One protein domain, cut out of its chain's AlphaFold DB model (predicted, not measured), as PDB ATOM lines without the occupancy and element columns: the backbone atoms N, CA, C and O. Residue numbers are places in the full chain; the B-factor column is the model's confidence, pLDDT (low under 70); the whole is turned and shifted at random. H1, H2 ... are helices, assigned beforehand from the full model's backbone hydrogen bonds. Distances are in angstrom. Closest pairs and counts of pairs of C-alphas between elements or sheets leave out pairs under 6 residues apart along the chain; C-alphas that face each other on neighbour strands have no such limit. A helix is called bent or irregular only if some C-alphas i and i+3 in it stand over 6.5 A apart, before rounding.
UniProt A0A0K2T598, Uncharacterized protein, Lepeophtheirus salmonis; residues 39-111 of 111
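This is residues 39 to 111 of the 111 residues of an uncharacterized protein of Lepeophtheirus salmonis (UniProt A0A0K2T598). What does the model look like? One long helix, H4, runs out like a handle from a small compact head, in which H1 sits in the middle, with the near part of H4 packed on one side of it and H2 and H3 on the other; residues 92 to 111 stick out, and this arm makes the length. What is it made of? The printed part has 73 residues, 52 of them in four named helices, in the order H1, H2, H3, H4, with no named strand, and its class is all helix. How compact is it? The whole is only just loose, close to extended, with a radius of gyration of the C-alphas of 16.5 A, and the C-alphas span 55 by 21 by 15 A.

What does the longest helix touch? H4, residues 81 to 109, touches H1, residues 40 to 49, with its residues 84 to 88 alone. The closest C-alphas are those of Glu 42 and Val 87, 6.1 A apart, and the two helices run opposite ways at a steep tilt of 62 degrees. What else meets H1, the hub? H2, residues 62 to 65, touches it, and the closest C-alphas, those of Ala 44 and Phe 63, are 5.2 A apart. H3, residues 71 to 79, touches H1 at a steep tilt of 55 degrees, the same way, with the closest C-alphas, those of Cys 49 and Cys 79, 5.3 A apart. How do the remaining pairs stand? H2 and H3 only just touch, and only at the corner, with 3 pairs of C-alphas within 8 A, the closest being those of Phe 63 and Leu 71 at 6.3 A. H3 and H4 meet only through their link, and H2 and H4 are apart. What do the backbone N and O atoms show? In H1 and H4 every O i to N i+4 pair is within hydrogen-bond range, while H2 is too short for such a pair. In H3, 0 of 5 O i to N i+4 pairs are within range, but 5 of 6 O i to N i+3 pairs are.

Where is the long helix? H4 begins at C-alpha 81, at (197.883, 168.004, 153.237), and ends at C-alpha 109, at (174.185, 198.252, 136.560), 41.9 A away. Where do the elements before it lie? H1 begins at C-alpha 40, at (204.318, 183.280, 144.470), and is 13.7 A long from first to last C-alpha. H2 measures 5.3 A from Cys 62 to Leu 65, and H3 measures 10.0 A from Leu 71 to Cys 79. Is any helix bent or irregular? No helix is bent; H3 is irregular, with C-alphas 73 and 76 standing 9.0 A apart, and its line is a rough one.

How large is it, and how much of that is the arm? The two C-alphas farthest apart, those of Ser 56 and Gln 111, are 55.7 A apart. Without residues 92 to 111, which stand free and of which 92 to 109 belong to H4, the body has 53 residues and spans 26 by 23 by 16 A, with a radius of gyration of 9.8 A. Is the printed part whole, and which links are long? The printed part has no cut and ends at residue 111, the chain's last residue. The link from H1 to H2, residues 50 to 61, is long, while those from H2 to H3 and from H3 to H4 are tight. Where is confidence low? The mean pLDDT of the printed part is 87.3, and residues 51 to 58, in the long link, are under 70.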
ATOM      1  N   ASP A  39     199.975 184.587 146.341       94.56
ATOM      2  CA  ASP A  39     201.394 184.888 146.423       94.56
ATOM      3  C   ASP A  39     202.230 183.849 145.635       94.56
ATOM      4  O   ASP A  39     201.759 182.740 145.330       94.56
ATOM      5  N   PRO A  40     203.477 184.183 145.253       93.12
ATOM      6  CA  PRO A  40     204.318 183.280 144.470       93.12
ATOM      7  C   PRO A  40     204.514 181.901 145.113       93.12
ATOM      8  O   PRO A  40     204.559 180.894 144.407       93.12
ATOM      9  N   CYS A  41     204.592 181.828 146.442       93.06
ATOM     10  CA  CYS A  41     204.774 180.582 147.175       93.06
ATOM     11  C   CYS A  41     203.501 179.744 147.237       93.06
ATOM     12  O   CYS A  41     203.565 178.547 146.959       93.06
ATOM     13  N   GLU A  42     202.343 180.340 147.491       94.62
ATOM     14  CA  GLU A  42     201.051 179.659 147.392       94.62
ATOM     15  C   GLU A  42     200.814 179.106 145.986       94.62
ATOM     16  O   GLU A  42     200.430 177.943 145.817       94.62
ATOM     17  N   LYS A  43     201.110 179.905 144.956       93.25
ATOM     18  CA  LYS A  43     201.013 179.483 143.557       93.25
ATOM     19  C   LYS A  43     201.966 178.330 143.246       93.25
ATOM     20  O   LYS A  43     201.582 177.390 142.540       93.25
ATOM     21  N   ALA A  44     203.191 178.385 143.767       92.06
ATOM     22  CA  ALA A  44     204.182 177.332 143.608       92.06
ATOM     23  C   ALA A  44     203.745 176.033 144.305       92.06
ATOM     24  O   ALA A  44     203.777 174.975 143.679       92.06
ATOM     25  N   ILE A  45     203.253 176.109 145.546       91.94
ATOM     26  CA  ILE A  45     202.658 174.980 146.280       91.94
ATOM     27  C   ILE A  45     201.521 174.378 145.462       91.94
ATOM     28  O   ILE A  45     201.565 173.200 145.113       91.94
ATOM     29  N   TRP A  46     200.547 175.192 145.065       91.81
ATOM     30  CA  TRP A  46     199.386 174.728 144.317       91.81
ATOM     31  C   TRP A  46     199.767 174.027 143.006       91.81
ATOM     32  O   TRP A  46     199.205 172.981 142.673       91.81
ATOM     33  N   SER A  47     200.733 174.577 142.266       89.69
ATOM     34  CA  SER A  47     201.139 174.067 140.950       89.69
ATOM     35  C   SER A  47     202.018 172.817 141.051       89.69
ATOM     36  O   SER A  47     201.808 171.843 140.326       89.69
ATOM     37  N   CYS A  48     202.985 172.812 141.968       88.81
ATOM     38  CA  CYS A  48     203.948 171.723 142.111       88.81
ATOM     39  C   CYS A  48     203.364 170.518 142.856       88.81
ATOM     40  O   CYS A  48     203.646 169.374 142.484       88.81
ATOM     41  N   CYS A  49     202.519 170.764 143.863       87.38
ATOM     42  CA  CYS A  49     202.011 169.732 144.763       87.38
ATOM     43  C   CYS A  49     200.770 168.987 144.238       87.38
ATOM     44  O   CYS A  49     200.537 167.837 144.606       87.38
ATOM     45  N   GLN A  50     199.992 169.577 143.318       79.69
ATOM     46  CA  GLN A  50     198.827 168.900 142.715       79.69
ATOM     47  C   GLN A  50     199.193 167.602 141.978       79.69
ATOM     48  O   GLN A  50     198.442 166.630 142.021       79.69
ATOM     49  N   SER A  51     200.349 167.574 141.308       64.81
ATOM     50  CA  SER A  51     200.803 166.414 140.522       64.81
ATOM     51  C   SER A  51     201.566 165.365 141.337       64.81
ATOM     52  O   SER A  51     201.885 164.293 140.824       64.81
ATOM     53  N   THR A  52     201.896 165.675 142.593       57.59
ATOM     54  CA  THR A  52     202.805 164.885 143.435       57.59
ATOM     55  C   THR A  52     202.103 164.041 144.485       57.59
ATOM     56  O   THR A  52     202.768 163.220 145.105       57.59
ATOM     57  N   ASN A  53     200.772 164.105 144.599       54.69
ATOM     58  CA  ASN A  53     200.010 163.161 145.430       54.69
ATOM     59  C   ASN A  53     200.288 161.681 145.069       54.69
ATOM     60  O   ASN A  53     200.081 160.806 145.902       54.69
ATOM     61  N   SER A  54     200.800 161.396 143.861       52.81
ATOM     62  CA  SER A  54     201.244 160.062 143.420       52.81
ATOM     63  C   SER A  54     202.745 159.937 143.116       52.81
ATOM     64  O   SER A  54     203.217 158.836 142.836       52.81
ATOM     65  N   ARG A  55     203.524 161.029 143.159       55.81
ATOM     66  CA  ARG A  55     204.968 160.991 142.874       55.81
ATOM     67  C   ARG A  55     205.737 161.102 144.180       55.81
ATOM     68  O   ARG A  55     205.648 162.104 144.877       55.81
ATOM     69  N   SER A  56     206.576 160.108 144.457       58.72
ATOM     70  CA  SER A  56     207.457 160.079 145.637       58.72
ATOM     71  C   SER A  56     208.477 161.237 145.682       58.72
ATOM     72  O   SER A  56     209.201 161.392 146.665       58.72
ATOM     73  N   PHE A  57     208.535 162.063 144.629       62.09
ATOM     74  CA  PHE A  57     209.514 163.122 144.439       62.09
ATOM     75  C   PHE A  57     208.878 164.403 143.886       62.09
ATOM     76  O   PHE A  57     208.250 164.394 142.824       62.09
ATOM     77  N   VAL A  58     209.092 165.512 144.596       67.75
ATOM     78  CA  VAL A  58     208.816 166.863 144.097       67.75
ATOM     79  C   VAL A  58     210.019 167.300 143.259       67.75
ATOM     80  O   VAL A  58     211.135 167.253 143.776       67.75
ATOM     81  N   PRO A  59     209.845 167.705 141.985       70.38
ATOM     82  CA  PRO A  59     210.970 168.149 141.171       70.38
ATOM     83  C   PRO A  59     211.719 169.290 141.866       70.38
ATOM     84  O   PRO A  59     211.101 170.300 142.204       70.38
ATOM     85  N   VAL A  60     213.041 169.141 142.033       70.06
ATOM     86  CA  VAL A  60     213.908 170.038 142.833       70.06
ATOM     87  C   VAL A  60     213.737 171.515 142.491       70.06
ATOM     88  O   VAL A  60     213.919 172.352 143.357       70.06
ATOM     89  N   ARG A  61     213.394 171.822 141.234       84.75
ATOM     90  CA  ARG A  61     213.308 173.193 140.712       84.75
ATOM     91  C   ARG A  61     211.885 173.708 140.504       84.75
ATOM     92  O   ARG A  61     211.714 174.793 139.958       84.75
ATOM     93  N   CYS A  62     210.850 172.927 140.826       88.62
ATOM     94  CA  CYS A  62     209.482 173.339 140.503       88.62
ATOM     95  C   CYS A  62     209.098 174.627 141.240       88.62
ATOM     96  O   CYS A  62     208.494 175.518 140.643       88.62
ATOM     97  N   PHE A  63     209.483 174.747 142.511       91.00
ATOM     98  CA  PHE A  63     209.155 175.917 143.317       91.00
ATOM     99  C   PHE A  63     209.898 177.170 142.840       91.00
ATOM    100  O   PHE A  63     209.290 178.228 142.708       91.00
ATOM    101  N   GLU A  64     211.165 177.031 142.461       90.75
ATOM    102  CA  GLU A  64     212.024 178.090 141.922       90.75
ATOM    103  C   GLU A  64     211.475 178.622 140.600       90.75
ATOM    104  O   GLU A  64     211.392 179.830 140.400       90.75
ATOM    105  N   LEU A  65     211.035 177.722 139.713       89.94
ATOM    106  CA  LEU A  65     210.408 178.093 138.442       89.94
ATOM    107  C   LEU A  65     209.062 178.809 138.633       89.94
ATOM    108  O   LEU A  65     208.624 179.527 137.737       89.94
ATOM    109  N   ASN A  66     208.415 178.630 139.786       89.38
ATOM    110  CA  ASN A  66     207.182 179.325 140.157       89.38
ATOM    111  C   ASN A  66     207.422 180.529 141.091       89.38
ATOM    112  O   ASN A  66     206.458 181.126 141.559       89.38
ATOM    113  N   GLY A  67     208.683 180.919 141.327       90.75
ATOM    114  CA  GLY A  67     209.046 182.134 142.067       90.75
ATOM    115  C   GLY A  67     209.168 181.976 143.585       90.75
ATOM    116  O   GLY A  67     209.317 182.977 144.279       90.75
ATOM    117  N   CYS A  68     209.133 180.750 144.112       93.00
ATOM    118  CA  CYS A  68     209.299 180.473 145.538       93.00
ATOM    119  C   CYS A  68     210.617 179.735 145.802       93.00
ATOM    120  O   CYS A  68     210.681 178.504 145.838       93.00
ATOM    121  N   TYR A  69     211.696 180.502 145.946       91.56
ATOM    122  CA  TYR A  69     213.046 179.970 146.117       91.56
ATOM    123  C   TYR A  69     213.237 179.311 147.483       91.56
ATOM    124  O   TYR A  69     212.851 179.855 148.515       91.56
ATOM    125  N   GLY A  70     213.883 178.143 147.493       88.25
ATOM    126  CA  GLY A  70     214.279 177.465 148.727       88.25
ATOM    127  C   GLY A  70     213.164 176.654 149.389       88.25
ATOM    128  O   GLY A  70     213.426 175.913 150.335       88.25
ATOM    129  N   LEU A  71     211.938 176.685 148.862       88.19
ATOM    130  CA  LEU A  71     210.864 175.834 149.373       88.19
ATOM    131  C   LEU A  71     211.155 174.339 149.144       88.19
ATOM    132  O   LEU A  71     210.679 173.496 149.904       88.19
ATOM    133  N   HIS A  72     212.007 173.988 148.171       84.69
ATOM    134  CA  HIS A  72     212.444 172.605 147.963       84.69
ATOM    135  C   HIS A  72     213.183 172.011 149.174       84.69
ATOM    136  O   HIS A  72     213.121 170.797 149.374       84.69
ATOM    137  N   TRP A  73     213.834 172.832 150.016       87.56
ATOM    138  CA  TRP A  73     214.536 172.368 151.222       87.56
ATOM    139  C   TRP A  73     213.583 171.761 152.261       87.56
ATOM    140  O   TRP A  73     213.984 170.928 153.069       87.56
ATOM    141  N   MET A  74     212.294 172.111 152.199       86.19
ATOM    142  CA  MET A  74     211.243 171.504 153.024       86.19
ATOM    143  C   MET A  74     210.875 170.080 152.563       86.19
ATOM    144  O   MET A  74     210.173 169.352 153.274       86.19
ATOM    145  N   GLY A  75     211.319 169.669 151.371       82.75
ATOM    146  CA  GLY A  75     211.036 168.367 150.780       82.75
ATOM    147  C   GLY A  75     209.534 168.076 150.726       82.75
ATOM    148  O   GLY A  75     208.729 168.906 150.309       82.75
ATOM    149  N   ARG A  76     209.130 166.893 151.205       82.44
ATOM    150  CA  ARG A  76     207.716 166.472 151.215       82.44
ATOM    151  C   ARG A  76     206.815 167.333 152.108       82.44
ATOM    152  O   ARG A  76     205.610 167.364 151.879       82.44
ATOM    153  N   LYS A  77     207.365 168.055 153.093       86.56
ATOM    154  CA  LYS A  77     206.562 168.912 153.983       86.56
ATOM    155  C   LYS A  77     205.947 170.105 153.239       86.56
ATOM    156  O   LYS A  77     204.858 170.535 153.614       86.56
ATOM    157  N   ALA A  78     206.584 170.566 152.154       87.88
ATOM    158  CA  ALA A  78     206.044 171.609 151.274       87.88
ATOM    159  C   ALA A  78     204.745 171.194 150.563       87.88
ATOM    160  O   ALA A  78     203.964 172.048 150.168       87.88
ATOM    161  N   CYS A  79     204.493 169.890 150.427       88.56
ATOM    162  CA  CYS A  79     203.259 169.346 149.861       88.56
ATOM    163  C   CYS A  79     202.427 168.601 150.914       88.56
ATOM    164  O   CYS A  79     201.703 167.662 150.589       88.56
ATOM    165  N   SER A  80     202.545 168.985 152.188       89.75
ATOM    166  CA  SER A  80     201.700 168.420 153.241       89.75
ATOM    167  C   SER A  80     200.223 168.742 152.992       89.75
ATOM    168  O   SER A  80     199.878 169.807 152.474       89.75
ATOM    169  N   SER A  81     199.333 167.832 153.393       90.00
ATOM    170  CA  SER A  81     197.883 168.004 153.237       90.00
ATOM    171  C   SER A  81     197.363 169.269 153.921       90.00
ATOM    172  O   SER A  81     196.497 169.941 153.372       90.00
ATOM    173  N   GLY A  82     197.922 169.633 155.079       92.19
ATOM    174  CA  GLY A  82     197.573 170.865 155.786       92.19
ATOM    175  C   GLY A  82     197.870 172.119 154.962       92.19
ATOM    176  O   GLY A  82     196.995 172.965 154.799       92.19
ATOM    177  N   LEU A  83     199.069 172.206 154.380       91.75
ATOM    178  CA  LEU A  83     199.462 173.352 153.561       91.75
ATOM    179  C   LEU A  83     198.668 173.406 152.249       91.75
ATOM    180  O   LEU A  83     198.171 174.459 151.864       91.75
ATOM    181  N   MET A  84     198.456 172.255 151.608       92.00
ATOM    182  CA  MET A  84     197.613 172.154 150.414       92.00
ATOM    183  C   MET A  84     196.162 172.563 150.680       92.00
ATOM    184  O   MET A  84     195.565 173.269 149.867       92.00
ATOM    185  N   ASN A  85     195.595 172.164 151.820       94.75
ATOM    186  CA  ASN A  85     194.244 172.554 152.213       94.75
ATOM    187  C   ASN A  85     194.146 174.045 152.537       94.75
ATOM    188  O   ASN A  85     193.133 174.657 152.197       94.75
ATOM    189  N   ALA A  86     195.179 174.634 153.144       95.69
ATOM    190  CA  ALA A  86     195.232 176.070 153.392       95.69
ATOM    191  C   ALA A  86     195.196 176.853 152.069       95.69
ATOM    192  O   ALA A  86     194.308 177.681 151.872       95.69
ATOM    193  N   VAL A  87     196.067 176.501 151.116       95.62
ATOM    194  CA  VAL A  87     196.098 177.132 149.784       95.62
ATOM    195  C   VAL A  87     194.789 176.896 149.021       95.62
ATOM    196  O   VAL A  87     194.239 177.816 148.422       95.62
ATOM    197  N   SER A  88     194.232 175.681 149.078       95.25
ATOM    198  CA  SER A  88     192.941 175.359 148.454       95.25
ATOM    199  C   SER A  88     191.803 176.217 149.018       95.25
ATOM    200  O   SER A  88     191.021 176.793 148.263       95.25
ATOM    201  N   THR A  89     191.737 176.349 150.345       97.25
ATOM    202  CA  THR A  89     190.741 177.188 151.029       97.25
ATOM    203  C   THR A  89     190.899 178.652 150.636       97.25
ATOM    204  O   THR A  89     189.901 179.324 150.374       97.25
ATOM    205  N   HIS A  90     192.137 179.137 150.519       97.19
ATOM    206  CA  HIS A  90     192.405 180.501 150.079       97.19
ATOM    207  C   HIS A  90     191.917 180.739 148.638       97.19
ATOM    208  O   HIS A  90     191.191 181.702 148.392       97.19
ATOM    209  N   ILE A  91     192.189 179.814 147.707       96.50
ATOM    210  CA  ILE A  91     191.666 179.877 146.327       96.50
ATOM    211  C   ILE A  91     190.138 179.918 146.314       96.50
ATOM    212  O   ILE A  91     189.551 180.686 145.549       96.50
ATOM    213  N   VAL A  92     189.484 179.085 147.129       96.88
ATOM    214  CA  VAL A  92     188.018 179.057 147.224       96.88
ATOM    215  C   VAL A  92     187.492 180.400 147.726       96.88
ATOM    216  O   VAL A  92     186.606 180.951 147.080       96.88
ATOM    217  N   SER A  93     188.080 180.956 148.789       97.56
ATOM    218  CA  SER A  93     187.703 182.265 149.340       97.56
ATOM    219  C   SER A  93     187.832 183.393 148.308       97.56
ATOM    220  O   SER A  93     186.899 184.169 148.103       97.56
ATOM    221  N   LEU A  94     188.951 183.448 147.581       97.19
ATOM    222  CA  LEU A  94     189.150 184.436 146.517       97.19
ATOM    223  C   LEU A  94     188.151 184.243 145.371       97.19
ATOM    224  O   LEU A  94     187.597 185.207 144.849       97.19
ATOM    225  N   THR A  95     187.877 182.993 144.993       96.88
ATOM    226  CA  THR A  95     186.914 182.682 143.929       96.88
ATOM    227  C   THR A  95     185.508 183.145 144.308       96.88
ATOM    228  O   THR A  95     184.825 183.735 143.471       96.88
ATOM    229  N   THR A  96     185.072 182.912 145.551       96.12
ATOM    230  CA  THR A  96     183.758 183.367 146.023       96.12
ATOM    231  C   THR A  96     183.679 184.886 146.060       96.12
ATOM    232  O   THR A  96     182.719 185.439 145.537       96.12
ATOM    233  N   GLN A  97     184.725 185.564 146.545       96.50
ATOM    234  CA  GLN A  97     184.780 187.029 146.558       96.50
ATOM    235  C   GLN A  97     184.666 187.625 145.148       96.50
ATOM    236  O   GLN A  97     183.901 188.563 144.939       96.50
ATOM    237  N   ILE A  98     185.372 187.066 144.160       95.50
ATOM    238  CA  ILE A  98     185.284 187.517 142.761       95.50
ATOM    239  C   ILE A  98     183.855 187.355 142.229       95.50
ATOM    240  O   ILE A  98     183.311 188.276 141.629       95.50
ATOM    241  N   MET A  99     183.229 186.203 142.475       93.06
ATOM    242  CA  MET A  99     181.861 185.944 142.021       93.06
ATOM    243  C   MET A  99     180.827 186.855 142.697       93.06
ATOM    244  O   MET A  99     179.872 187.280 142.045       93.06
ATOM    245  N   ASP A 100     181.002 187.152 143.984       94.88
ATOM    246  CA  ASP A 100     180.112 188.044 144.726       94.88
ATOM    247  C   ASP A 100     180.263 189.495 144.257       94.88
ATOM    248  O   ASP A 100     179.257 190.180 144.062       94.88
ATOM    249  N   ASN A 101     181.492 189.932 143.966       94.38
ATOM    250  CA  ASN A 101     181.760 191.242 143.373       94.38
ATOM    251  C   ASN A 101     181.141 191.371 141.971       94.38
ATOM    252  O   ASN A 101     180.481 192.371 141.687       94.38
ATOM    253  N   ASP A 102     181.278 190.349 141.119       91.62
ATOM    254  CA  ASP A 102     180.661 190.323 139.783       91.62
ATOM    255  C   ASP A 102     179.122 190.393 139.870       91.62
ATOM    256  O   ASP A 102     178.467 191.096 139.088       91.62
ATOM    257  N   ARG A 103     178.520 189.704 140.850       91.44
ATOM    258  CA  ARG A 103     177.073 189.767 141.114       91.44
ATOM    259  C   ARG A 103     176.650 191.153 141.601       91.44
ATOM    260  O   ARG A 103     175.651 191.679 141.113       91.44
ATOM    261  N   ALA A 104     177.386 191.744 142.540       94.69
ATOM    262  CA  ALA A 104     177.094 193.076 143.060       94.69
ATOM    263  C   ALA A 104     177.154 194.138 141.952       94.69
ATOM    264  O   ALA A 104     176.246 194.962 141.847       94.69
ATOM    265  N   LEU A 105     178.162 194.064 141.076       93.44
ATOM    266  CA  LEU A 105     178.286 194.953 139.922       93.44
ATOM    267  C   LEU A 105     177.103 194.794 138.957       93.44
ATOM    268  O   LEU A 105     176.544 195.789 138.503       93.44
ATOM    269  N   SER A 106     176.677 193.556 138.691       89.75
ATOM    270  CA  SER A 106     175.517 193.283 137.829       89.75
ATOM    271  C   SER A 106     174.229 193.900 138.387       89.75
ATOM    272  O   SER A 106     173.474 194.513 137.639       89.75
ATOM    273  N   ASN A 107     174.010 193.795 139.703       93.44
ATOM    274  CA  ASN A 107     172.848 194.379 140.381       93.44
ATOM    275  C   ASN A 107     172.875 195.916 140.401       93.44
ATOM    276  O   ASN A 107     171.821 196.553 140.400       93.44
ATOM    277  N   PHE A 108     174.064 196.518 140.465       95.19
ATOM    278  CA  PHE A 108     174.224 197.970 140.405       95.19
ATOM    279  C   PHE A 108     173.926 198.510 139.003       95.19
ATOM    280  O   PHE A 108     173.219 199.496 138.873       95.19
ATOM    281  N   LEU A 109     174.405 197.837 137.952       92.56
ATOM    282  CA  LEU A 109     174.185 198.252 136.560       92.56
ATOM    283  C   LEU A 109     172.740 198.060 136.071       92.56
ATOM    284  O   LEU A 109     172.377 198.593 135.026       92.56
ATOM    285  N   SER A 110     171.932 197.272 136.785       87.69
ATOM    286  CA  SER A 110     170.507 197.071 136.487       87.69
ATOM    287  C   SER A 110     169.568 198.078 137.166       87.69
ATOM    288  O   SER A 110     168.355 197.959 136.991       87.69
ATOM    289  N   GLN A 111     170.106 199.002 137.970       81.25
ATOM    290  CA  GLN A 111     169.378 200.104 138.614       81.25
ATOM    291  C   GLN A 111     169.580 201.398 137.826       81.25
ATOM    292  O   GLN A 111     168.601 202.170 137.744       81.25
TER     293      GLN A 111